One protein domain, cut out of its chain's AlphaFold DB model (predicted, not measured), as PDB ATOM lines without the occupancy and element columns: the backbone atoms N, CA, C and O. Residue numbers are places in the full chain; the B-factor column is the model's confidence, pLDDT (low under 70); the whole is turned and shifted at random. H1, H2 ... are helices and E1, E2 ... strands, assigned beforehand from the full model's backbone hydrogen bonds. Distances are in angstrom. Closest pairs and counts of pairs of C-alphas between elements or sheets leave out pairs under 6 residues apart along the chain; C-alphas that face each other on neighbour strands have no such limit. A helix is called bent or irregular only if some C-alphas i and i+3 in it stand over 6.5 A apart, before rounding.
ATOM      1  N   PRO A 101     -32.484   0.665 -33.611       76.69
ATOM      2  CA  PRO A 101     -31.746  -0.455 -33.057       76.69
ATOM      3  C   PRO A 101     -30.381  -0.588 -33.732       76.69
ATOM      4  O   PRO A 101     -30.262  -0.539 -34.962       76.69
ATOM      5  N   LEU A 102     -29.359  -0.770 -32.901       79.50
ATOM      6  CA  LEU A 102     -28.021  -1.131 -33.326       79.50
ATOM      7  C   LEU A 102     -27.788  -2.603 -33.017       79.50
ATOM      8  O   LEU A 102     -27.924  -3.053 -31.875       79.50
ATOM      9  N   TYR A 103     -27.375  -3.334 -34.037       85.12
ATOM     10  CA  TYR A 103     -26.965  -4.722 -33.928       85.12
ATOM     11  C   TYR A 103     -25.459  -4.824 -34.141       85.12
ATOM     12  O   TYR A 103     -24.921  -4.150 -35.016       85.12
ATOM     13  N   SER A 104     -24.772  -5.656 -33.358       85.94
ATOM     14  CA  SER A 104     -23.320  -5.830 -33.479       85.94
ATOM     15  C   SER A 104     -22.942  -7.289 -33.543       85.94
ATOM     16  O   SER A 104     -23.176  -8.053 -32.608       85.94
ATOM     17  N   ILE A 105     -22.331  -7.654 -34.662       87.00
ATOM     18  CA  ILE A 105     -22.028  -9.030 -35.015       87.00
ATOM     19  C   ILE A 105     -20.525  -9.202 -35.130       87.00
ATOM     20  O   ILE A 105     -19.858  -8.510 -35.895       87.00
ATOM     21  N   ASN A 106     -20.004 -10.177 -34.406       87.06
ATOM     22  CA  ASN A 106     -18.619 -10.584 -34.452       87.06
ATOM     23  C   ASN A 106     -18.431 -11.749 -35.439       87.06
ATOM     24  O   ASN A 106     -18.896 -12.864 -35.200       87.06
ATOM     25  N   LEU A 107     -17.715 -11.491 -36.538       86.62
ATOM     26  CA  LEU A 107     -17.244 -12.488 -37.507       86.62
ATOM     27  C   LEU A 107     -15.713 -12.630 -37.512       86.62
ATOM     28  O   LEU A 107     -15.153 -13.269 -38.404       86.62
ATOM     29  N   THR A 108     -15.012 -12.068 -36.525       82.62
ATOM     30  CA  THR A 108     -13.540 -12.123 -36.443       82.62
ATOM     31  C   THR A 108     -13.003 -13.543 -36.231       82.62
ATOM     32  O   THR A 108     -11.844 -13.812 -36.538       82.62
ATOM     33  N   GLY A 109     -13.845 -14.461 -35.735       74.19
ATOM     34  CA  GLY A 109     -13.461 -15.812 -35.319       74.19
ATOM     35  C   GLY A 109     -13.019 -15.905 -33.853       74.19
ATOM     36  O   GLY A 109     -12.766 -17.009 -33.378       74.19
ATOM     37  N   GLY A 110     -12.940 -14.773 -33.142       75.75
ATOM     38  CA  GLY A 110     -12.765 -14.717 -31.690       75.75
ATOM     39  C   GLY A 110     -14.093 -14.757 -30.925       75.75
ATOM     40  O   GLY A 110     -15.164 -14.728 -31.526       75.75
ATOM     41  N   GLY A 111     -14.015 -14.796 -29.592       77.50
ATOM     42  CA  GLY A 111     -15.189 -14.689 -28.719       77.50
ATOM     43  C   GLY A 111     -15.801 -13.286 -28.708       77.50
ATOM     44  O   GLY A 111     -15.206 -12.334 -29.211       77.50
ATOM     45  N   ASP A 112     -16.996 -13.164 -28.132       82.75
ATOM     46  CA  ASP A 112     -17.694 -11.887 -27.951       82.75
ATOM     47  C   ASP A 112     -16.825 -10.859 -27.211       82.75
ATOM     48  O   ASP A 112     -16.084 -11.211 -26.289       82.75
ATOM     49  N   PHE A 113     -16.950  -9.583 -27.576       79.19
ATOM     50  CA  PHE A 113     -16.158  -8.507 -26.982       79.19
ATOM     51  C   PHE A 113     -16.948  -7.208 -26.845       79.19
ATOM     52  O   PHE A 113     -17.853  -6.918 -27.630       79.19
ATOM     53  N   ASP A 114     -16.565  -6.408 -25.855       83.00
ATOM     54  CA  ASP A 114     -17.077  -5.054 -25.683       83.00
ATOM     55  C   ASP A 114     -16.279  -4.089 -26.562       83.00
ATOM     56  O   ASP A 114     -15.068  -4.245 -26.754       83.00
ATOM     57  N   TYR A 115     -16.947  -3.078 -27.101       84.69
ATOM     58  CA  TYR A 115     -16.331  -2.076 -27.955       84.69
ATOM     59  C   TYR A 115     -16.896  -0.682 -27.680       84.69
ATOM     60  O   TYR A 115     -17.980  -0.528 -27.110       84.69
ATOM     61  N   ALA A 116     -16.149   0.334 -28.102       81.88
ATOM     62  CA  ALA A 116     -16.586   1.715 -28.114       81.88
ATOM     63  C   ALA A 116     -16.463   2.350 -29.500       81.88
ATOM     64  O   ALA A 116     -15.605   1.964 -30.297       81.88
ATOM     65  N   ILE A 117     -17.323   3.335 -29.752       80.38
ATOM     66  CA  ILE A 117     -17.301   4.219 -30.917       80.38
ATOM     67  C   ILE A 117     -17.084   5.642 -30.412       80.38
ATOM     68  O   ILE A 117     -17.840   6.093 -29.548       80.38
ATOM     69  N   TRP A 118     -16.100   6.344 -30.971       76.31
ATOM     70  CA  TRP A 118     -15.819   7.749 -30.667       76.31
ATOM     71  C   TRP A 118     -15.726   8.582 -31.946       76.31
ATOM     72  O   TRP A 118     -15.284   8.091 -32.992       76.31
ATOM     73  N   THR A 119     -16.098   9.859 -31.848       70.69
ATOM     74  CA  THR A 119     -15.641  10.886 -32.794       70.69
ATOM     75  C   THR A 119     -14.115  10.995 -32.702       70.69
ATOM     76  O   THR A 119     -13.571  10.745 -31.631       70.69
ATOM     77  N   TYR A 120     -13.441  11.262 -33.833       65.56
ATOM     78  CA  TYR A 120     -11.979  11.172 -34.025       65.56
ATOM     79  C   TYR A 120     -11.149  11.130 -32.731       65.56
ATOM     80  O   TYR A 120     -10.996  12.138 -32.037       65.56
ATOM     81  N   TYR A 121     -10.600   9.949 -32.443       63.88
ATOM     82  CA  TYR A 121      -9.738   9.703 -31.300       63.88
ATOM     83  C   TYR A 121      -8.474   8.997 -31.763       63.88
ATOM     84  O   TYR A 121      -8.510   7.837 -32.192       63.88
ATOM     85  N   ASP A 122      -7.345   9.687 -31.654       59.78
ATOM     86  CA  ASP A 122      -6.071   9.074 -31.972       59.78
ATOM     87  C   ASP A 122      -5.466   8.433 -30.721       59.78
ATOM     88  O   ASP A 122      -4.998   9.121 -29.815       59.78
ATOM     89  N   ALA A 123      -5.527   7.101 -30.644       58.22
ATOM     90  CA  ALA A 123      -4.929   6.361 -29.539       58.22
ATOM     91  C   ALA A 123      -3.395   6.546 -29.544       58.22
ATOM     92  O   ALA A 123      -2.738   6.115 -30.495       58.22
ATOM     93  N   PRO A 124      -2.798   7.115 -28.482       56.44
ATOM     94  CA  PRO A 124      -1.413   7.583 -28.485       56.44
ATOM     95  C   PRO A 124      -0.335   6.487 -28.577       56.44
ATOM     96  O   PRO A 124       0.816   6.811 -28.865       56.44
ATOM     97  N   ARG A 125      -0.637   5.198 -28.325       53.44
ATOM     98  CA  ARG A 125       0.377   4.120 -28.311       53.44
ATOM     99  C   ARG A 125       0.046   2.974 -29.260       53.44
ATOM    100  O   ARG A 125      -0.536   1.983 -28.830       53.44
ATOM    101  N   ASN A 126       0.482   3.041 -30.521       57.78
ATOM    102  CA  ASN A 126       0.353   1.929 -31.483       57.78
ATOM    103  C   ASN A 126      -1.057   1.310 -31.482       57.78
ATOM    104  O   ASN A 126      -1.208   0.107 -31.272       57.78
ATOM    105  N   ASN A 127      -2.091   2.140 -31.649       66.50
ATOM    106  CA  ASN A 127      -3.498   1.735 -31.600       66.50
ATOM    107  C   ASN A 127      -4.005   1.256 -30.232       66.50
ATOM    108  O   ASN A 127      -5.167   0.897 -30.128       66.50
ATOM    109  N   THR A 128      -3.202   1.281 -29.174       67.19
ATOM    110  CA  THR A 128      -3.641   0.996 -27.803       67.19
ATOM    111  C   THR A 128      -3.669   2.253 -26.955       67.19
ATOM    112  O   THR A 128      -2.878   3.176 -27.160       67.19
ATOM    113  N   ASP A 129      -4.578   2.285 -25.987       72.12
ATOM    114  CA  ASP A 129      -4.621   3.360 -25.010       72.12
ATOM    115  C   ASP A 129      -5.204   2.923 -23.665       72.12
ATOM    116  O   ASP A 129      -5.978   1.969 -23.598       72.12
ATOM    117  N   PHE A 130      -4.855   3.643 -22.602       74.56
ATOM    118  CA  PHE A 130      -5.356   3.437 -21.253       74.56
ATOM    119  C   PHE A 130      -6.217   4.627 -20.835       74.56
ATOM    120  O   PHE A 130      -5.717   5.648 -20.368       74.56
ATOM    121  N   THR A 131      -7.530   4.494 -21.018       73.06
ATOM    122  CA  THR A 131      -8.471   5.603 -20.836       73.06
ATOM    123  C   THR A 131      -9.291   5.452 -19.560       73.06
ATOM    124  O   THR A 131      -9.581   4.336 -19.110       73.06
ATOM    125  N   ARG A 132      -9.689   6.582 -18.969       71.88
ATOM    126  CA  ARG A 132     -10.643   6.605 -17.854       71.88
ATOM    127  C   ARG A 132     -12.013   6.162 -18.358       71.88
ATOM    128  O   ARG A 132     -12.479   6.631 -19.391       71.88
ATOM    129  N   VAL A 133     -12.708   5.320 -17.596       67.31
ATOM    130  CA  VAL A 133     -14.060   4.847 -17.947       67.31
ATOM    131  C   VAL A 133     -15.039   6.017 -18.114       67.31
ATOM    132  O   VAL A 133     -15.921   5.962 -18.960       67.31
ATOM    133  N   THR A 134     -14.852   7.113 -17.378       60.31
ATOM    134  CA  THR A 134     -15.664   8.335 -17.503       60.31
ATOM    135  C   THR A 134     -15.477   9.064 -18.836       60.31
ATOM    136  O   THR A 134     -16.412   9.706 -19.304       60.31
ATOM    137  N   ALA A 135     -14.327   8.930 -19.507       56.84
ATOM    138  CA  ALA A 135     -14.133   9.488 -20.848       56.84
ATOM    139  C   ALA A 135     -15.016   8.786 -21.901       56.84
ATOM    140  O   ALA A 135     -15.364   9.386 -22.911       56.84
ATOM    141  N   LEU A 136     -15.455   7.551 -21.623       56.91
ATOM    142  CA  LEU A 136     -16.406   6.781 -22.440       56.91
ATOM    143  C   LEU A 136     -17.872   7.158 -22.190       56.91
ATOM    144  O   LEU A 136     -18.766   6.536 -22.756       56.91
ATOM    145  N   GLN A 137     -18.123   8.111 -21.291       56.38
ATOM    146  CA  GLN A 137     -19.452   8.662 -21.019       56.38
ATOM    147  C   GLN A 137     -19.644  10.024 -21.699       56.38
ATOM    148  O   GLN A 137     -20.628  10.716 -21.437       56.38
ATOM    149  N   GLN A 138     -18.706  10.435 -22.561       60.16
ATOM    150  CA  GLN A 138     -18.842  11.659 -23.336       60.16
ATOM    151  C   GLN A 138     -20.078  11.594 -24.251       60.16
ATOM    152  O   GLN A 138     -20.435  10.511 -24.724       60.16
ATOM    153  N   PRO A 139     -20.715  12.741 -24.555       56.31
ATOM    154  CA  PRO A 139     -22.011  12.787 -25.242       56.31
ATOM    155  C   PRO A 139     -22.054  12.087 -26.606       56.31
ATOM    156  O   PRO A 139     -23.135  11.679 -27.041       56.31
ATOM    157  N   ASP A 140     -20.898  11.953 -27.259       60.56
ATOM    158  CA  ASP A 140     -20.729  11.386 -28.603       60.56
ATOM    159  C   ASP A 140     -19.971  10.047 -28.599       60.56
ATOM    160  O   ASP A 140     -19.601   9.530 -29.652       60.56
ATOM    161  N   SER A 141     -19.752   9.473 -27.413       63.97
ATOM    162  CA  SER A 141     -19.186   8.137 -27.250       63.97
ATOM    163  C   SER A 141     -20.286   7.101 -27.040       63.97
ATOM    164  O   SER A 141     -21.279   7.348 -26.356       63.97
ATOM    165  N   TYR A 142     -20.121   5.932 -27.650       72.94
ATOM    166  CA  TYR A 142     -21.059   4.822 -27.528       72.94
ATOM    167  C   TYR A 142     -20.305   3.563 -27.130       72.94
ATOM    168  O   TYR A 142     -19.246   3.295 -27.687       72.94
ATOM    169  N   THR A 143     -20.846   2.789 -26.192       74.62
ATOM    170  CA  THR A 143     -20.290   1.487 -25.805       74.62
ATOM    171  C   THR A 143     -21.336   0.408 -26.004       74.62
ATOM    172  O   THR A 143     -22.516   0.621 -25.724       74.62
ATOM    173  N   ALA A 144     -20.908  -0.738 -26.516       77.38
ATOM    174  CA  ALA A 144     -21.772  -1.893 -26.697       77.38
ATOM    175  C   ALA A 144     -20.960  -3.182 -26.790       77.38
ATOM    176  O   ALA A 144     -19.733  -3.177 -26.695       77.38
ATOM    177  N   ARG A 145     -21.666  -4.293 -26.991       79.62
ATOM    178  CA  ARG A 145     -21.083  -5.620 -27.118       79.62
ATOM    179  C   ARG A 145     -21.314  -6.182 -28.513       79.62
ATOM    180  O   ARG A 145     -22.442  -6.209 -28.998       79.62
ATOM    181  N   ALA A 146     -20.239  -6.640 -29.144       81.81
ATOM    182  CA  ALA A 146     -20.293  -7.408 -30.374       81.81
ATOM    183  C   ALA A 146     -20.414  -8.892 -30.026       81.81
ATOM    184  O   ALA A 146     -19.570  -9.440 -29.311       81.81
ATOM    185  N   VAL A 147     -21.464  -9.536 -30.532       82.31
ATOM    186  CA  VAL A 147     -21.747 -10.949 -30.256       82.31
ATOM    187  C   VAL A 147     -21.564 -11.796 -31.500       82.31
ATOM    188  O   VAL A 147     -21.763 -11.335 -32.622       82.31
ATOM    189  N   SER A 148     -21.181 -13.047 -31.305       79.62
ATOM    190  CA  SER A 148     -21.049 -14.027 -32.378       79.62
ATOM    191  C   SER A 148     -22.333 -14.107 -33.209       79.62
ATOM    192  O   SER A 148     -23.438 -14.012 -32.669       79.62
ATOM    193  N   ALA A 149     -22.194 -14.259 -34.530       69.94
ATOM    194  CA  ALA A 149     -23.341 -14.275 -35.432       69.94
ATOM    195  C   ALA A 149     -24.374 -15.337 -35.008       69.94
ATOM    196  O   ALA A 149     -24.032 -16.524 -34.949       69.94
ATOM    197  N   PRO A 150     -25.627 -14.943 -34.719       66.06
ATOM    198  CA  PRO A 150     -26.662 -15.905 -34.383       66.06
ATOM    199  C   PRO A 150     -26.959 -16.784 -35.599       66.06
ATOM    200  O   PRO A 150     -26.944 -16.328 -36.745       66.06
ATOM    201  N   SER A 151     -27.237 -18.065 -35.351       58.34
ATOM    202  CA  SER A 151     -27.699 -18.965 -36.410       58.34
ATOM    203  C   SER A 151     -29.037 -18.461 -36.968       58.34
ATOM    204  O   SER A 151     -29.872 -18.004 -36.178       58.34
ATOM    205  N   PRO A 152     -29.279 -18.541 -38.291       54.69
ATOM    206  CA  PRO A 152     -30.583 -18.217 -38.865       54.69
ATOM    207  C   PRO A 152     -31.689 -19.011 -38.148       54.69
ATOM    208  O   PRO A 152     -31.612 -20.235 -38.074       54.69
ATOM    209  N   GLY A 153     -32.679 -18.319 -37.574       50.34
ATOM    210  CA  GLY A 153     -33.765 -18.941 -36.800       50.34
ATOM    211  C   GLY A 153     -33.461 -19.235 -35.321       50.34
ATOM    212  O   GLY A 153     -34.295 -19.824 -34.640       50.34
ATOM    213  N   GLY A 154     -32.297 -18.832 -34.800       52.66
ATOM    214  CA  GLY A 154     -31.984 -18.919 -33.371       52.66
ATOM    215  C   GLY A 154     -32.738 -17.877 -32.522       52.66
ATOM    216  O   GLY A 154     -33.095 -16.813 -33.026       52.66
ATOM    217  N   PRO A 155     -32.953 -18.129 -31.216       44.91
ATOM    218  CA  PRO A 155     -33.753 -17.255 -30.347       44.91
ATOM    219  C   PRO A 155     -33.074 -15.924 -29.962       44.91
ATOM    220  O   PRO A 155     -33.719 -15.056 -29.376       44.91
ATOM    221  N   GLY A 156     -31.779 -15.743 -30.252       56.09
ATOM    222  CA  GLY A 156     -31.003 -14.569 -29.838       56.09
ATOM    223  C   GLY A 156     -30.882 -13.501 -30.928       56.09
ATOM    224  O   GLY A 156     -30.323 -13.764 -31.991       56.09
ATOM    225  N   LYS A 157     -31.339 -12.272 -30.645       63.06
ATOM    226  CA  LYS A 157     -31.032 -11.082 -31.459       63.06
ATOM    227  C   LYS A 157     -29.686 -10.486 -31.001       63.06
ATOM    228  O   LYS A 157     -29.492 -10.346 -29.792       63.06
ATOM    229  N   PRO A 158     -28.775 -10.083 -31.908       66.62
ATOM    230  CA  PRO A 158     -27.459  -9.550 -31.556       66.62
ATOM    231  C   PRO A 158     -27.553  -8.064 -31.180       66.62
ATOM    232  O   PRO A 158     -26.997  -7.197 -31.855       66.62
ATOM    233  N   VAL A 159     -28.353  -7.753 -30.158       65.12
ATOM    234  CA  VAL A 159     -28.672  -6.376 -29.762       65.12
ATOM    235  C   VAL A 159     -27.450  -5.745 -29.104       65.12
ATOM    236  O   VAL A 159     -27.040  -6.154 -28.021       65.12
ATOM    237  N   ALA A 160     -26.894  -4.728 -29.756       64.50
ATOM    238  CA  ALA A 160     -25.824  -3.900 -29.211       64.50
ATOM    239  C   ALA A 160     -26.401  -2.753 -28.367       64.50
ATOM    240  O   ALA A 160     -25.830  -2.369 -27.351       64.50
ATOM    241  N   GLY A 161     -27.571  -2.242 -28.767       65.19
ATOM    242  CA  GLY A 161     -28.334  -1.222 -28.057       65.19
ATOM    243  C   GLY A 161     -29.160  -0.386 -29.028       65.19
ATOM    244  O   GLY A 161     -29.615  -0.883 -30.057       65.19
ATOM    245  N   VAL A 162     -29.352   0.889 -28.707       61.56
ATOM    246  CA  VAL A 162     -30.050   1.847 -29.569       61.56
ATOM    247  C   VAL A 162     -29.107   3.006 -29.855       61.56
ATOM    248  O   VAL A 162     -28.466   3.524 -28.941       61.56
ATOM    249  N   ILE A 163     -29.015   3.405 -31.119       67.25
ATOM    250  CA  ILE A 163     -28.228   4.555 -31.560       67.25
ATOM    251  C   ILE A 163     -29.131   5.537 -32.292       67.25
ATOM    252  O   ILE A 163     -30.207   5.178 -32.754       67.25
ATOM    253  N   ASN A 164     -28.707   6.789 -32.417       67.44
ATOM    254  CA  ASN A 164     -29.304   7.702 -33.380       67.44
ATOM    255  C   ASN A 164     -28.490   7.598 -34.685       67.44
ATOM    256  O   ASN A 164     -27.358   8.081 -34.694       67.44
ATOM    257  N   PRO A 165     -29.010   6.987 -35.770       65.69
ATOM    258  CA  PRO A 165     -28.318   6.885 -37.058       65.69
ATOM    259  C   PRO A 165     -27.814   8.221 -37.587       65.69
ATOM    260  O   PRO A 165     -26.713   8.295 -38.131       65.69
ATOM    261  N   ALA A 166     -28.582   9.294 -37.374       59.59
ATOM    262  CA  ALA A 166     -28.169  10.624 -37.786       59.59
ATOM    263  C   ALA A 166     -26.877  11.043 -37.068       59.59
ATOM    264  O   ALA A 166     -26.048  11.700 -37.668       59.59
ATOM    265  N   ARG A 167     -26.596  10.569 -35.845       62.81
ATOM    266  CA  ARG A 167     -25.302  10.826 -35.187       62.81
ATOM    267  C   ARG A 167     -24.116  10.086 -35.797       62.81
ATOM    268  O   ARG A 167     -23.000  10.494 -35.510       62.81
ATOM    269  N   LEU A 168     -24.321   9.010 -36.557       66.38
ATOM    270  CA  LEU A 168     -23.245   8.316 -37.278       66.38
ATOM    271  C   LEU A 168     -23.073   8.872 -38.696       66.38
ATOM    272  O   LEU A 168     -21.951   9.030 -39.160       66.38
ATOM    273  N   PHE A 169     -24.175   9.182 -39.380       62.69
ATOM    274  CA  PHE A 169     -24.164   9.487 -40.816       62.69
ATOM    275  C   PHE A 169     -24.481  10.951 -41.162       62.69
ATOM    276  O   PHE A 169     -24.296  11.359 -42.305       62.69
ATOM    277  N   SER A 170     -24.949  11.758 -40.206       50.44
ATOM    278  CA  SER A 170     -25.454  13.116 -40.435       50.44
ATOM    279  C   SER A 170     -24.974  14.092 -39.358       50.44
ATOM    280  O   SER A 170     -25.597  14.315 -38.319       50.44
ATOM    281  N   ARG A 171     -23.842  14.735 -39.646       48.03
ATOM    282  CA  ARG A 171     -23.553  16.042 -39.047       48.03
ATOM    283  C   ARG A 171     -23.846  17.177 -40.027       48.03
ATOM    284  O   ARG A 171     -24.427  18.157 -39.601       48.03
ATOM    285  N   TYR A 172     -23.510  17.014 -41.313       46.00
ATOM    286  CA  TYR A 172     -23.769  17.978 -42.396       46.00
ATOM    287  C   TYR A 172     -23.692  17.265 -43.763       46.00
ATOM    288  O   TYR A 172     -22.584  16.889 -44.135       46.00
ATOM    289  N   PRO A 173     -24.772  17.093 -44.552       40.66
ATOM    290  CA  PRO A 173     -24.738  16.315 -45.807       40.66
ATOM    291  C   PRO A 173     -23.718  16.822 -46.847       40.66
ATOM    292  O   PRO A 173     -23.267  16.062 -47.694       40.66
ATOM    293  N   TYR A 174     -23.277  18.080 -46.733       38.78
ATOM    294  CA  TYR A 174     -22.288  18.695 -47.626       38.78
ATOM    295  C   TYR A 174     -20.880  18.850 -47.009       38.78
ATOM    296  O   TYR A 174     -19.991  19.371 -47.672       38.78
ATOM    297  N   ASN A 175     -20.664  18.403 -45.759       44.03
ATOM    298  CA  ASN A 175     -19.385  18.512 -45.029       44.03
ATOM    299  C   ASN A 175     -19.081  17.306 -44.099       44.03
ATOM    300  O   ASN A 175     -18.218  17.384 -43.224       44.03
ATOM    301  N   SER A 176     -19.788  16.181 -44.230       46.62
ATOM    302  CA  SER A 176     -19.792  15.082 -43.250       46.62
ATOM    303  C   SER A 176     -18.638  14.087 -43.382       46.62
ATOM    304  O   SER A 176     -18.844  12.883 -43.244       46.62
ATOM    305  N   GLU A 177     -17.406  14.542 -43.571       54.47
ATOM    306  CA  GLU A 177     -16.247  13.674 -43.339       54.47
ATOM    307  C   GLU A 177     -15.969  13.564 -41.831       54.47
ATOM    308  O   GLU A 177     -14.919  13.973 -41.341       54.47
ATOM    309  N   THR A 178     -16.933  13.048 -41.058       63.25
ATOM    310  CA  THR A 178     -16.682  12.755 -39.641       63.25
ATOM    311  C   THR A 178     -15.947  11.426 -39.555       63.25
ATOM    312  O   THR A 178     -16.473  10.374 -39.926       63.25
ATOM    313  N   THR A 179     -14.700  11.484 -39.098       70.94
ATOM    314  CA  THR A 179     -13.909  10.292 -38.809       70.94
ATOM    315  C   THR A 179     -14.395   9.681 -37.502       70.94
ATOM    316  O   THR A 179     -14.412  10.350 -36.464       70.94
ATOM    317  N   TYR A 180     -14.771   8.405 -37.557       77.69
ATOM    318  CA  TYR A 180     -15.096   7.616 -36.373       77.69
ATOM    319  C   TYR A 180     -13.993   6.613 -36.106       77.69
ATOM    320  O   TYR A 180     -13.432   6.019 -37.030       77.69
ATOM    321  N   SER A 181     -13.732   6.405 -34.824       80.00
ATOM    322  CA  SER A 181     -12.781   5.421 -34.330       80.00
ATOM    323  C   SER A 181     -13.520   4.360 -33.519       80.00
ATOM    324  O   SER A 181     -14.371   4.665 -32.681       80.00
ATOM    325  N   PHE A 182     -13.230   3.099 -33.817       84.94
ATOM    326  CA  PHE A 182     -13.805   1.930 -33.164       84.94
ATOM    327  C   PHE A 182     -12.720   1.245 -32.360       84.94
ATOM    328  O   PHE A 182     -11.652   0.957 -32.898       84.94
ATOM    329  N   HIS A 183     -12.994   0.954 -31.094       85.12
ATOM    330  CA  HIS A 183     -12.013   0.382 -30.179       85.12
ATOM    331  C   HIS A 183     -12.592  -0.820 -29.441       85.12
ATOM    332  O   HIS A 183     -13.696  -0.729 -28.915       85.12
ATOM    333  N   THR A 184     -11.855  -1.927 -29.330       85.31
ATOM    334  CA  THR A 184     -12.196  -2.976 -28.358       85.31
ATOM    335  C   THR A 184     -11.920  -2.460 -26.957       85.31
ATOM    336  O   THR A 184     -10.900  -1.801 -26.735       85.31
ATOM    337  N   LEU A 185     -12.768  -2.817 -26.003       82.94
ATOM    338  CA  LEU A 185     -12.605  -2.474 -24.599       82.94
ATOM    339  C   LEU A 185     -12.052  -3.673 -23.832       82.94
ATOM    340  O   LEU A 185     -12.623  -4.760 -23.819       82.94
ATOM    341  N   GLY A 186     -10.918  -3.458 -23.177       79.56
ATOM    342  CA  GLY A 186     -10.310  -4.415 -22.271       79.56
ATOM    343  C   GLY A 186     -10.952  -4.401 -20.884       79.56
ATOM    344  O   GLY A 186     -11.937  -3.703 -20.605       79.56
ATOM    345  N   ARG A 187     -10.337  -5.176 -19.987       75.69
ATOM    346  CA  ARG A 187     -10.721  -5.231 -18.573       75.69
ATOM    347  C   ARG A 187     -10.632  -3.851 -17.928       75.69
ATOM    348  O   ARG A 187      -9.801  -3.026 -18.309       75.69
ATOM    349  N   GLU A 188     -11.503  -3.633 -16.953       79.06
ATOM    350  CA  GLU A 188     -11.473  -2.437 -16.123       79.06
ATOM    351  C   GLU A 188     -10.517  -2.643 -14.948       79.06
ATOM    352  O   GLU A 188     -10.469  -3.712 -14.340       79.06
ATOM    353  N   TYR A 189      -9.761  -1.598 -14.644       74.19
ATOM    354  CA  TYR A 189      -8.778  -1.521 -13.577       74.19
ATOM    355  C   TYR A 189      -9.161  -0.368 -12.658       74.19
ATOM    356  O   TYR A 189      -9.598   0.685 -13.124       74.19
ATOM    357  N   GLN A 190      -8.997  -0.557 -11.356       78.00
ATOM    358  CA  GLN A 190      -9.225   0.494 -10.373       78.00
ATOM    359  C   GLN A 190      -7.885   1.134 -10.008       78.00
ATOM    360  O   GLN A 190      -6.939   0.440  -9.638       78.00
ATOM    361  N   GLY A 191      -7.798   2.451 -10.166       74.12
ATOM    362  CA  GLY A 191      -6.669   3.264  -9.739       74.12
ATOM    363  C   GLY A 191      -6.688   3.526  -8.234       74.12
ATOM    364  O   GLY A 191      -7.682   3.274  -7.551       74.12
ATOM    365  N   ALA A 192      -5.580   4.069  -7.726       70.44
ATOM    366  CA  ALA A 192      -5.365   4.302  -6.296       70.44
ATOM    367  C   ALA A 192      -6.409   5.236  -5.654       70.44
ATOM    368  O   ALA A 192      -6.766   5.053  -4.496       70.44
ATOM    369  N   GLU A 193      -6.941   6.192  -6.417       73.94
ATOM    370  CA  GLU A 193      -7.933   7.177  -5.956       73.94
ATOM    371  C   GLU A 193      -9.381   6.762  -6.282       73.94
ATOM    372  O   GLU A 193     -10.290   7.586  -6.324       73.94
ATOM    373  N   GLY A 194      -9.620   5.475  -6.566       74.88
ATOM    374  CA  GLY A 194     -10.948   4.949  -6.902       74.88
ATOM    375  C   GLY A 194     -11.392   5.204  -8.347       74.88
ATOM    376  O   GLY A 194     -12.430   4.695  -8.769       74.88
ATOM    377  N   GLU A 195     -10.595   5.931  -9.130       75.94
ATOM    378  CA  GLU A 195     -10.827   6.123 -10.558       75.94
ATOM    379  C   GLU A 195     -10.763   4.797 -11.324       75.94
ATOM    380  O   GLU A 195      -9.933   3.933 -11.043       75.94
ATOM    381  N   ARG A 196     -11.629   4.625 -12.325       77.06
ATOM    382  CA  ARG A 196     -11.686   3.402 -13.136       77.06
ATOM    383  C   ARG A 196     -11.071   3.658 -14.502       77.06
ATOM    384  O   ARG A 196     -11.431   4.621 -15.176       77.06
ATOM    385  N   TYR A 197     -10.196   2.760 -14.917       75.50
ATOM    386  CA  TYR A 197      -9.470   2.802 -16.179       75.50
ATOM    387  C   TYR A 197      -9.704   1.529 -16.975       75.50
ATOM    388  O   TYR A 197     -10.022   0.488 -16.406       75.50
ATOM    389  N   ARG A 198      -9.498   1.571 -18.286       79.94
ATOM    390  CA  ARG A 198      -9.416   0.361 -19.105       79.94
ATOM    391  C   ARG A 198      -8.491   0.536 -20.289       79.94
ATOM    392  O   ARG A 198      -8.348   1.626 -20.837       79.94
ATOM    393  N   ASN A 199      -7.926  -0.591 -20.703       80.25
ATOM    394  CA  ASN A 199      -7.233  -0.688 -21.977       80.25
ATOM    395  C   ASN A 199      -8.244  -0.616 -23.119       80.25
ATOM    396  O   ASN A 199      -9.316  -1.214 -23.047       80.25
ATOM    397  N   THR A 200      -7.876   0.072 -24.186       80.44
ATOM    398  CA  THR A 200      -8.627   0.129 -25.434       80.44
ATOM    399  C   THR A 200      -7.687  -0.168 -26.588       80.44
ATOM    400  O   THR A 200      -6.503   0.158 -26.514       80.44
ATOM    401  N   ILE A 201      -8.188  -0.828 -27.630       81.38
ATOM    402  CA  ILE A 201      -7.401  -1.163 -28.824       81.38
ATOM    403  C   ILE A 201      -8.203  -0.744 -30.051       81.38
ATOM    404  O   ILE A 201      -9.302  -1.251 -30.255       81.38
ATOM    405  N   LYS A 202      -7.674   0.187 -30.846       82.38
ATOM    406  CA  LYS A 202      -8.252   0.671 -32.100       82.38
ATOM    407  C   LYS A 202      -8.382  -0.515 -33.053       82.38
ATOM    408  O   LYS A 202      -7.399  -1.163 -33.406       82.38
ATOM    409  N   ILE A 203      -9.619  -0.794 -33.434       81.62
ATOM    410  CA  ILE A 203      -9.999  -1.756 -34.462       81.62
ATOM    411  C   ILE A 203      -9.826  -1.056 -35.805       81.62
ATOM    412  O   ILE A 203      -8.978  -1.426 -36.609       81.62
ATOM    413  N   LYS A 204     -10.600   0.010 -36.015       81.81
ATOM    414  CA  LYS A 204     -10.635   0.745 -37.271       81.81
ATOM    415  C   LYS A 204     -10.938   2.207 -37.018       81.81
ATOM    416  O   LYS A 204     -11.739   2.552 -36.153       81.81
ATOM    417  N   GLU A 205     -10.306   3.043 -37.816       77.88
ATOM    418  CA  GLU A 205     -10.620   4.451 -37.954       77.88
ATOM    419  C   GLU A 205     -10.920   4.691 -39.423       77.88
ATOM    420  O   GLU A 205     -10.153   4.273 -40.286       77.88
ATOM    421  N   ALA A 206     -12.074   5.276 -39.709       73.50
ATOM    422  CA  ALA A 206     -12.466   5.529 -41.081       73.50
ATOM    423  C   ALA A 206     -13.428   6.708 -41.167       73.50
ATOM    424  O   ALA A 206     -14.102   7.086 -40.200       73.50
ATOM    425  N   LYS A 207     -13.496   7.290 -42.361       72.25
ATOM    426  CA  LYS A 207     -14.501   8.299 -42.690       72.25
ATOM    427  C   LYS A 207     -15.800   7.602 -43.074       72.25
ATOM    428  O   LYS A 207     -15.802   6.715 -43.937       72.25
ATOM    429  N   LEU A 208     -16.903   8.002 -42.447       69.50
ATOM    430  CA  LEU A 208     -18.230   7.654 -42.947       69.50
ATOM    431  C   LEU A 208     -18.562   8.574 -44.119       69.50
ATOM    432  O   LEU A 208     -18.350   9.782 -44.045       69.50
ATOM    433  N   ALA A 209     -19.014   7.988 -45.227       60.16
ATOM    434  CA  ALA A 209     -19.441   8.772 -46.374       60.16
ATOM    435  C   ALA A 209     -20.684   9.604 -46.003       60.16
ATOM    436  O   ALA A 209     -21.505   9.123 -45.214       60.16
ATOM    437  N   PRO A 210     -20.843  10.810 -46.580       58.00
ATOM    438  CA  PRO A 210     -22.097  11.538 -46.495       58.00
ATOM    439  C   PRO A 210     -23.247  10.670 -46.976       58.00
ATOM    440  O   PRO A 210     -23.107   9.909 -47.937       58.00
ATOM    441  N   VAL A 211     -24.383  10.803 -46.307       57.75
ATOM    442  CA  VAL A 211     -25.631  10.214 -46.760       57.75
ATOM    443  C   VAL A 211     -26.628  11.346 -46.936       57.75
ATOM    444  O   VAL A 211     -26.861  12.099 -45.992       57.75
ATOM    445  N   ASP A 212     -27.207  11.435 -48.133       52.72
ATOM    446  CA  ASP A 212     -28.159  12.490 -48.490       52.72
ATOM    447  C   ASP A 212     -29.394  12.477 -47.572       52.72
ATOM    448  O   ASP A 212     -29.836  13.537 -47.146       52.72
ATOM    449  N   ASP A 213     -29.874  11.281 -47.190       58.88
ATOM    450  CA  ASP A 213     -30.944  11.077 -46.206       58.88
ATOM    451  C   ASP A 213     -30.705   9.835 -45.323       58.88
ATOM    452  O   ASP A 213     -30.492   8.711 -45.798       58.88
ATOM    453  N   VAL A 214     -30.781  10.020 -44.001       63.25
ATOM    454  CA  VAL A 214     -30.653   8.942 -43.007       63.25
ATOM    455  C   VAL A 214     -32.046   8.518 -42.540       63.25
ATOM    456  O   VAL A 214     -32.557   9.014 -41.538       63.25
ATOM    457  N   THR A 215     -32.674   7.604 -43.283       66.69
ATOM    458  CA  THR A 215     -34.001   7.027 -42.974       66.69
ATOM    459  C   THR A 215     -33.923   5.595 -42.429       66.69
ATOM    460  O   THR A 215     -34.940   4.897 -42.348       66.69
ATOM    461  N   ASP A 216     -32.722   5.160 -42.032       74.12
ATOM    462  CA  ASP A 216     -32.443   3.797 -41.576       74.12
ATOM    463  C   ASP A 216     -33.212   3.451 -40.304       74.12
ATOM    464  O   ASP A 216     -33.014   4.055 -39.246       74.12
ATOM    465  N   LYS A 217     -34.039   2.409 -40.379       76.44
ATOM    466  CA  LYS A 217     -34.783   1.921 -39.217       76.44
ATOM    467  C   LYS A 217     -33.948   1.011 -38.327       76.44
ATOM    468  O   LYS A 217     -34.307   0.864 -37.165       76.44
ATOM    469  N   SER A 218     -32.851   0.435 -38.828       78.12
ATOM    470  CA  SER A 218     -31.819  -0.232 -38.022       78.12
ATOM    471  C   SER A 218     -30.447  -0.208 -38.703       78.12
ATOM    472  O   SER A 218     -30.329  -0.016 -39.917       78.12
ATOM    473  N   ILE A 219     -29.396  -0.400 -37.902       84.25
ATOM    474  CA  ILE A 219     -28.008  -0.509 -38.367       84.25
ATOM    475  C   ILE A 219     -27.408  -1.799 -37.812       84.25
ATOM    476  O   ILE A 219     -27.556  -2.104 -36.628       84.25
ATOM    477  N   ILE A 220     -26.687  -2.537 -38.652       86.94
ATOM    478  CA  ILE A 220     -25.927  -3.720 -38.250       86.94
ATOM    479  C   ILE A 220     -24.441  -3.440 -38.480       86.94
ATOM    480  O   ILE A 220     -24.009  -3.226 -39.610       86.94
ATOM    481  N   ILE A 221     -23.650  -3.466 -37.411       88.56
ATOM    482  CA  ILE A 221     -22.189  -3.436 -37.480       88.56
ATOM    483  C   ILE A 221     -21.696  -4.875 -37.541       88.56
ATOM    484  O   ILE A 221     -22.003  -5.687 -36.669       88.56
ATOM    485  N   VAL A 222     -20.900  -5.188 -38.556       89.56
ATOM    486  CA  VAL A 222     -20.267  -6.494 -38.711       89.56
ATOM    487  C   VAL A 222     -18.757  -6.332 -38.573       89.56
ATOM    488  O   VAL A 222     -18.104  -5.730 -39.428       89.56
ATOM    489  N   PHE A 223     -18.211  -6.882 -37.491       89.06
ATOM    490  CA  PHE A 223     -16.781  -6.923 -37.212       89.06
ATOM    491  C   PHE A 223     -16.150  -8.092 -37.961       89.06
ATOM    492  O   PHE A 223     -16.446  -9.257 -37.688       89.06
ATOM    493  N   MET A 224     -15.288  -7.778 -38.920       89.44
ATOM    494  CA  MET A 224     -14.664  -8.729 -39.831       89.44
ATOM    495  C   MET A 224     -13.233  -9.078 -39.393       89.44
ATOM    496  O   MET A 224     -12.607  -8.332 -38.636       89.44
ATOM    497  N   PRO A 225     -12.662 -10.191 -39.893       87.25
ATOM    498  CA  PRO A 225     -11.234 -10.466 -39.744       87.25
ATOM    499  C   PRO A 225     -10.367  -9.311 -40.267       87.25
ATOM    500  O   PRO A 225     -10.800  -8.552 -41.130       87.25
ATOM    501  N   CYS A 226      -9.122  -9.220 -39.791       82.94
ATOM    502  CA  CYS A 226      -8.188  -8.137 -40.134       82.94
ATOM    503  C   CYS A 226      -8.640  -6.734 -39.687       82.94
ATOM    504  O   CYS A 226      -8.296  -5.751 -40.334       82.94
ATOM    505  N   ASN A 227      -9.380  -6.648 -38.575       82.69
ATOM    506  CA  ASN A 227      -9.869  -5.395 -37.985       82.69
ATOM    507  C   ASN A 227     -10.727  -4.548 -38.939       82.69
ATOM    508  O   ASN A 227     -10.771  -3.324 -38.852       82.69
ATOM    509  N   GLU A 228     -11.428  -5.214 -39.849       85.88
ATOM    510  CA  GLU A 228     -12.317  -4.566 -40.798       85.88
ATOM    511  C   GLU A 228     -13.741  -4.445 -40.255       85.88
ATOM    512  O   GLU A 228     -14.189  -5.248 -39.434       85.88
ATOM    513  N   LEU A 229     -14.467  -3.432 -40.728       87.19
ATOM    514  CA  LEU A 229     -15.836  -3.148 -40.298       87.19
ATOM    515  C   LEU A 229     -16.743  -2.924 -41.499       87.19
ATOM    516  O   LEU A 229     -16.431  -2.128 -42.387       87.19
ATOM    517  N   VAL A 230     -17.896  -3.589 -41.479       87.88
ATOM    518  CA  VAL A 230     -18.974  -3.376 -42.447       87.88
ATOM    519  C   VAL A 230     -20.194  -2.843 -41.725       87.88
ATOM    520  O   VAL A 230     -20.604  -3.391 -40.703       87.88
ATOM    521  N   LEU A 231     -20.789  -1.793 -42.276       86.56
ATOM    522  CA  LEU A 231     -22.059  -1.252 -41.813       86.56
ATOM    523  C   LEU A 231     -23.149  -1.675 -42.791       86.56
ATOM    524  O   LEU A 231     -23.100  -1.306 -43.964       86.56
ATOM    525  N   VAL A 232     -24.125  -2.440 -42.315       86.44
ATOM    526  CA  VAL A 232     -25.325  -2.767 -43.084       86.44
ATOM    527  C   VAL A 232     -26.461  -1.871 -42.616       86.44
ATOM    528  O   VAL A 232     -26.808  -1.854 -41.434       86.44
ATOM    529  N   ARG A 233     -27.011  -1.101 -43.550       84.56
ATOM    530  CA  ARG A 233     -28.124  -0.173 -43.334       84.56
ATOM    531  C   ARG A 233     -29.426  -0.851 -43.735       84.56
ATOM    532  O   ARG A 233     -29.461  -1.463 -44.796       84.56
ATOM    533  N   SER A 234     -30.459  -0.761 -42.900       81.38
ATOM    534  CA  SER A 234     -31.720  -1.485 -43.093       81.38
ATOM    535  C   SER A 234     -32.933  -0.563 -42.959       81.38
ATOM    536  O   SER A 234     -32.999   0.307 -42.083       81.38
ATOM    537  N   ASP A 235     -33.925  -0.792 -43.814       81.44
ATOM    538  CA  ASP A 235     -35.212  -0.092 -43.847       81.44
ATOM    539  C   ASP A 235     -36.257  -0.678 -42.875       81.44
ATOM    540  O   ASP A 235     -37.357  -0.126 -42.716       81.44
ATOM    541  N   VAL A 236     -35.914  -1.778 -42.196       79.75
ATOM    542  CA  VAL A 236     -36.711  -2.414 -41.141       79.75
ATOM    543  C   VAL A 236     -36.039  -2.269 -39.771       79.75
ATOM    544  O   VAL A 236     -34.811  -2.248 -39.686       79.75
ATOM    545  N   PRO A 237     -36.816  -2.172 -38.677       75.31
ATOM    546  CA  PRO A 237     -36.260  -2.038 -37.332       75.31
ATOM    547  C   PRO A 237     -35.726  -3.360 -36.767       75.31
ATOM    548  O   PRO A 237     -34.880  -3.342 -35.879       75.31
ATOM    549  N   ASP A 238     -36.213  -4.498 -37.262       79.69
ATOM    550  CA  ASP A 238     -35.815  -5.819 -36.790       79.69
ATOM    551  C   ASP A 238     -34.518  -6.312 -37.434       79.69
ATOM    552  O   ASP A 238     -34.266  -6.118 -38.624       79.69
ATOM    553  N   TYR A 239     -33.728  -7.037 -36.642       78.94
ATOM    554  CA  TYR A 239     -32.569  -7.769 -37.137       78.94
ATOM    555  C   TYR A 239     -32.976  -8.830 -38.168       78.94
ATOM    556  O   TYR A 239     -33.736  -9.747 -37.852       78.94
ATOM    557  N   LYS A 240     -32.396  -8.728 -39.367       78.00
ATOM    558  CA  LYS A 240     -32.501  -9.706 -40.454       78.00
ATOM    559  C   LYS A 240     -31.188 -10.492 -40.593       78.00
ATOM    560  O   LYS A 240     -30.179  -9.902 -40.993       78.00
ATOM    561  N   PRO A 241     -31.154 -11.804 -40.289       77.38
ATOM    562  CA  PRO A 241     -29.970 -12.643 -40.500       77.38
ATOM    563  C   PRO A 241     -29.479 -12.660 -41.955       77.38
ATOM    564  O   PRO A 241     -28.291 -12.857 -42.210       77.38
ATOM    565  N   GLU A 242     -30.372 -12.407 -42.913       82.31
ATOM    566  CA  GLU A 242     -30.089 -12.333 -44.349       82.31
ATOM    567  C   GLU A 242     -29.089 -11.218 -44.686       82.31
ATOM    568  O   GLU A 242     -28.351 -11.340 -45.663       82.31
ATOM    569  N   ALA A 243     -28.970 -10.191 -43.835       80.50
ATOM    570  CA  ALA A 243     -27.947  -9.154 -43.956       80.50
ATOM    571  C   ALA A 243     -26.525  -9.739 -44.005       80.50
ATOM    572  O   ALA A 243     -25.647  -9.214 -44.688       80.50
ATOM    573  N   LEU A 244     -26.292 -10.869 -43.326       82.62
ATOM    574  CA  LEU A 244     -25.011 -11.571 -43.378       82.62
ATOM    575  C   LEU A 244     -24.791 -12.290 -44.709       82.62
ATOM    576  O   LEU A 244     -23.645 -12.536 -45.071       82.62
ATOM    577  N   GLN A 245     -25.853 -12.646 -45.428       85.38
ATOM    578  CA  GLN A 245     -25.789 -13.372 -46.698       85.38
ATOM    579  C   GLN A 245     -25.630 -12.445 -47.909       85.38
ATOM    580  O   GLN A 245     -25.403 -12.933 -49.017       85.38
ATOM    581  N   LEU A 246     -25.693 -11.124 -47.707       85.31
ATOM    582  CA  LEU A 246     -25.513 -10.144 -48.774       85.31
ATOM    583  C   LEU A 246     -24.189 -10.391 -49.526       85.31
ATOM    584  O   LEU A 246     -23.140 -10.558 -48.889       85.31
ATOM    585  N   PRO A 247     -24.184 -10.375 -50.876       82.81
ATOM    586  CA  PRO A 247     -22.993 -10.681 -51.670       82.81
ATOM    587  C   PRO A 247     -21.776  -9.816 -51.318       82.81
ATOM    588  O   PRO A 247     -20.650 -10.318 -51.267       82.81
ATOM    589  N   GLY A 248     -21.994  -8.529 -51.019       81.31
ATOM    590  CA  GLY A 248     -20.937  -7.608 -50.586       81.31
ATOM    591  C   GLY A 248     -20.304  -8.015 -49.252       81.31
ATOM    592  O   GLY A 248     -19.082  -8.037 -49.123       81.31
ATOM    593  N   VAL A 249     -21.126  -8.440 -48.290       84.88
ATOM    594  CA  VAL A 249     -20.682  -8.895 -46.964       84.88
ATOM    595  C   VAL A 249     -19.920 -10.218 -47.083       84.88
ATOM    596  O   VAL A 249     -18.810 -10.354 -46.568       84.88
ATOM    597  N   GLN A 250     -20.470 -11.184 -47.824       88.00
ATOM    598  CA  GLN A 250     -19.879 -12.517 -47.988       88.00
ATOM    599  C   GLN A 250     -18.578 -12.511 -48.793       88.00
ATOM    600  O   GLN A 250     -17.630 -13.222 -48.449       88.00
ATOM    601  N   SER A 251     -18.511 -11.730 -49.873       86.56
ATOM    602  CA  SER A 251     -17.299 -11.621 -50.693       86.56
ATOM    603  C   SER A 251     -16.141 -11.014 -49.901       86.56
ATOM    604  O   SER A 251     -15.038 -11.573 -49.901       86.56
ATOM    605  N   LEU A 252     -16.406  -9.936 -49.158       86.19
ATOM    606  CA  LEU A 252     -15.421  -9.307 -48.290       86.19
ATOM    607  C   LEU A 252     -14.994 -10.249 -47.160       86.19
ATOM    608  O   LEU A 252     -13.797 -10.448 -46.957       86.19
ATOM    609  N   TYR A 253     -15.944 -10.906 -46.488       89.00
ATOM    610  CA  TYR A 253     -15.640 -11.869 -45.430       89.00
ATOM    611  C   TYR A 253     -14.727 -13.002 -45.920       89.00
ATOM    612  O   TYR A 253     -13.702 -13.283 -45.300       89.00
ATOM    613  N   LYS A 254     -15.039 -13.626 -47.066       89.69
ATOM    614  CA  LYS A 254     -14.204 -14.693 -47.653       89.69
ATOM    615  C   LYS A 254     -12.787 -14.205 -47.959       89.69
ATOM    616  O   LYS A 254     -11.821 -14.914 -47.668       89.69
ATOM    617  N   LYS A 255     -12.656 -12.995 -48.516       89.00
ATOM    618  CA  LYS A 255     -11.360 -12.366 -48.809       89.00
ATOM    619  C   LYS A 255     -10.544 -12.152 -47.531       89.00
ATOM    620  O   LYS A 255      -9.407 -12.617 -47.455       89.00
ATOM    621  N   LEU A 256     -11.136 -11.508 -46.526       88.31
ATOM    622  CA  LEU A 256     -10.469 -11.169 -45.267       88.31
ATOM    623  C   LEU A 256     -10.132 -12.410 -44.438       88.31
ATOM    624  O   LEU A 256      -9.051 -12.496 -43.865       88.31
ATOM    625  N   LYS A 257     -11.005 -13.422 -44.430       88.94
ATOM    626  CA  LYS A 257     -10.740 -14.707 -43.771       88.94
ATOM    627  C   LYS A 257      -9.517 -15.403 -44.368       88.94
ATOM    628  O   LYS A 257      -8.647 -15.852 -43.625       88.94
ATOM    629  N   LYS A 258      -9.414 -15.443 -45.703       87.94
ATOM    630  CA  LYS A 258      -8.238 -15.990 -46.394       87.94
ATOM    631  C   LYS A 258      -6.975 -15.196 -46.046       87.94
ATOM    632  O   LYS A 258      -5.949 -15.794 -45.742       87.94
ATOM    633  N   GLN A 259      -7.044 -13.866 -46.046       86.31
ATOM    634  CA  GLN A 259      -5.909 -13.009 -45.690       86.31
ATOM    635  C   GLN A 259      -5.452 -13.203 -44.239       86.31
ATOM    636  O   GLN A 259      -4.258 -13.382 -44.008       86.31
ATOM    637  N   SER A 260      -6.394 -13.247 -43.297       85.94
ATOM    638  CA  SER A 260      -6.136 -13.512 -41.878       85.94
ATOM    639  C   SER A 260      -5.448 -14.863 -41.672       85.94
ATOM    640  O   SER A 260      -4.398 -14.926 -41.040       85.94
ATOM    641  N   SER A 261      -5.943 -15.929 -42.319       86.12
ATOM    642  CA  SER A 261      -5.326 -17.264 -42.235       86.12
ATOM    643  C   SER A 261      -3.891 -17.329 -42.775       86.12
ATOM    644  O   SER A 261      -3.133 -18.219 -42.409       86.12
ATOM    645  N   LEU A 262      -3.514 -16.382 -43.638       87.06
ATOM    646  CA  LEU A 262      -2.178 -16.270 -44.219       87.06
ATOM    647  C   LEU A 262      -1.297 -15.239 -43.494       87.06
ATOM    648  O   LEU A 262      -0.185 -14.987 -43.950       87.06
ATOM    649  N   GLY A 263      -1.792 -14.593 -42.429       80.62
ATOM    650  CA  GLY A 263      -1.092 -13.501 -41.743       80.62
ATOM    651  C   GLY A 263      -0.887 -12.248 -42.605       80.62
ATOM    652  O   GLY A 263      -0.016 -11.436 -42.315       80.62
ATOM    653  N   LYS A 264      -1.662 -12.083 -43.686       83.25
ATOM    654  CA  LYS A 264      -1.538 -10.994 -44.675       83.25
ATOM    655  C   LYS A 264      -2.680  -9.990 -44.555       83.25
ATOM    656  O   LYS A 264      -3.312  -9.638 -45.554       83.25
ATOM    657  N   CYS A 265      -2.990  -9.581 -43.331       79.06
ATOM    658  CA  CYS A 265      -3.979  -8.536 -43.117       79.06
ATOM    659  C   CYS A 265      -3.441  -7.190 -43.631       79.06
ATOM    660  O   CYS A 265      -2.275  -6.878 -43.379       79.06
ATOM    661  N   PRO A 266      -4.251  -6.407 -44.367       69.19
ATOM    662  CA  PRO A 266      -3.861  -5.057 -44.748       69.19
ATOM    663  C   PRO A 266      -3.659  -4.203 -43.491       69.19
ATOM    664  O   PRO A 266      -4.367  -4.374 -42.498       69.19
ATOM    665  N   VAL A 267      -2.680  -3.299 -43.532       65.19
ATOM    666  CA  VAL A 267      -2.510  -2.289 -42.481       65.19
ATOM    667  C   VAL A 267      -3.628  -1.257 -42.665       65.19
ATOM    668  O   VAL A 267      -3.735  -0.727 -43.772       65.19
ATOM    669  N   PRO A 268      -4.458  -0.979 -41.641       58.03
ATOM    670  CA  PRO A 268      -5.502   0.041 -41.734       58.03
ATOM    671  C   PRO A 268      -4.899   1.401 -42.097       58.03
ATOM    672  O   PRO A 268      -3.926   1.824 -41.466       58.03
ATOM    673  N   ALA A 269      -5.460   2.087 -43.092       58.31
ATOM    674  CA  ALA A 269      -5.039   3.429 -43.484       58.31
ATOM    675  C   ALA A 269      -6.059   4.468 -42.994       58.31
ATOM    676  O   ALA A 269      -7.264   4.258 -43.083       58.31
ATOM    677  N   SER A 270      -5.597   5.633 -42.528       53.25
ATOM    678  CA  SER A 270      -6.477   6.725 -42.057       53.25
ATOM    679  C   SER A 270      -7.360   7.333 -43.159       53.25
ATOM    680  O   SER A 270      -8.284   8.099 -42.885       53.25
ATOM    681  N   THR A 271      -7.093   6.992 -44.422       58.41
ATOM    682  CA  THR A 271      -7.903   7.351 -45.590       58.41
ATOM    683  C   THR A 271      -8.968   6.310 -45.933       58.41
ATOM    684  O   THR A 271      -9.735   6.524 -46.876       58.41
ATOM    685  N   ASP A 272      -9.037   5.198 -45.199       63.44
ATOM    686  CA  ASP A 272     -10.016   4.153 -45.456       63.44
ATOM    687  C   ASP A 272     -11.437   4.678 -45.223       63.44
ATOM    688  O   ASP A 272     -11.747   5.382 -44.258       63.44
ATOM    689  N   LYS A 273     -12.333   4.322 -46.145       63.97
ATOM    690  CA  LYS A 273     -13.770   4.549 -45.998       63.97
ATOM    691  C   LYS A 273     -14.409   3.306 -45.397       63.97
ATOM    692  O   LYS A 273     -13.969   2.182 -45.652       63.97
ATOM    693  N   PHE A 274     -15.468   3.496 -44.619       69.56
ATOM    694  CA  PHE A 274     -16.283   2.361 -44.195       69.56
ATOM    695  C   PHE A 274     -16.923   1.678 -45.400       69.56
ATOM    696  O   PHE A 274     -17.400   2.335 -46.327       69.56
ATOM    697  N   VAL A 275     -16.975   0.348 -45.355       75.44
ATOM    698  CA  VAL A 275     -17.779  -0.421 -46.300       75.44
ATOM    699  C   VAL A 275     -19.222  -0.353 -45.819       75.44
ATOM    700  O   VAL A 275     -19.565  -0.920 -44.781       75.44
ATOM    701  N   VAL A 276     -20.058   0.364 -46.565       71.88
ATOM    702  CA  VAL A 276     -21.490   0.493 -46.289       71.88
ATOM    703  C   VAL A 276     -22.255  -0.333 -47.313       71.88
ATOM    704  O   VAL A 276     -22.044  -0.188 -48.516       71.88
ATOM    705  N   VAL A 277     -23.130  -1.214 -46.837       77.00
ATOM    706  CA  VAL A 277     -23.989  -2.062 -47.670       77.00
ATOM    707  C   VAL A 277     -25.440  -1.752 -47.328       77.00
ATOM    708  O   VAL A 277     -25.794  -1.635 -46.156       77.00
ATOM    709  N   GLN A 278     -26.281  -1.615 -48.345       75.44
ATOM    710  CA  GLN A 278     -27.724  -1.499 -48.159       75.44
ATOM    711  C   GLN A 278     -28.313  -2.911 -48.075       75.44
ATOM    712  O   GLN A 278     -28.027  -3.742 -48.941       75.44
ATOM    713  N   GLY A 279     -29.026  -3.196 -46.986       57.81
ATOM    714  CA  GLY A 279     -29.625  -4.497 -46.681       57.81
ATOM    715  C   GLY A 279     -31.140  -4.501 -46.744       57.81
ATOM    716  O   GLY A 279     -31.736  -3.416 -46.913       57.81
TER     717      GLY A 279
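Overview. This is residues 101 to 279 of the 279 residues of an uncharacterized protein of Pseudomonas lundensis (UniProt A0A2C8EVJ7). One large, strongly twisted sheet folds part of the way round into an open, barrel-like body, with helix H4 covering its E8, E9 and E10 part. The bent hairpin E6 and E7 begins and ends in this body and reaches away from it as a long arm, with E3 beside E7 and with short helix H1, which follows E3, near E7 where the C-alphas of Val 133 and Tyr 197 are 5.3 A apart. The 179 printed residues include ten named strands and four named helices, in the order E1 E2 E3 H1 E4 E5 H2 E6 E7 E8 E9 H3 H4 E10; the class is mixed, helices and strands. The sheet is branched and mixed, parallel and antiparallel. The whole is compact, with a radius of gyration of the C-alphas of 16.3 A and spans of 50 by 40 by 36 A.

Arrangement. E1, residues 101 to 106, has E4, residues 142 to 148, parallel, and E5, residues 159 to 163, antiparallel, on one side, and E8, residues 218 to 224, parallel, on the other side. N 106 and O 147 are 2.8 A apart, N 102 and O 161 2.9 A, N 105 and O 221 2.8 A, within hydrogen-bond range. E2, residues 113 to 119, is antiparallel to E4 (N 115 to O 144, 2.8 A) and to E6, residues 179 to 190 (N 116 to O 183, 2.8 A). E6 and E7, residues 196 to 207, form a hairpin (N 182 to O 204, 2.8 A); E6 bends by 71 degrees at residue 187, E7 by 65 degrees at residue 203. E3, residues 128 to 132, is antiparallel to E7 (N 129 to O 200, 2.9 A). H1, residues 133 to 137, is at the sheet's level, height 3.2 A. H2, residues 166 to 169, only grazes the sheet. E8 and E9, residues 228 to 234, form a hairpin (N 222 to O 230, 2.8 A). E9, H3, residues 241 to 245, H4, residues 247 to 261, and E10, residues 275 to 278, make a strand-helix-strand unit, two parallel neighbour strands with helices between, its crossover left-handed; N 231 and O 275 are 2.9 A apart. H3 only grazes the sheet. H4 is over E9 at a height of 9.7 A, along the strands at 16 degrees on the local plane, and only just not over E10, on which 2 of its C-alphas fall. In H4 every O i to N i+4 pair is within hydrogen-bond range; H1 and H3 have 0 of 1 each, but 2 of 2 O i to N i+3 pairs, and H2 is too short for an O i to N i+4 pair, with 0 of 1 O i to N i+3 pair within range.

Along the chain. E1 begins at C-alpha 101 (-31.746, -0.455, -33.057). E6 measures 30.4 A, E7 30.1 A, H4 21.1 A and E2 20.3 A. E10 ends at C-alpha 278 (-27.724, -1.499, -48.159).

Size, cuts and confidence. The C-alphas farthest apart, of Glu 193 and Pro 247, are 51.3 A apart. The printed part has no cut; the link H4 to E10 is long. Mean pLDDT of the printed part is 73.0; 66 residues are under 70, among them 149 to 178.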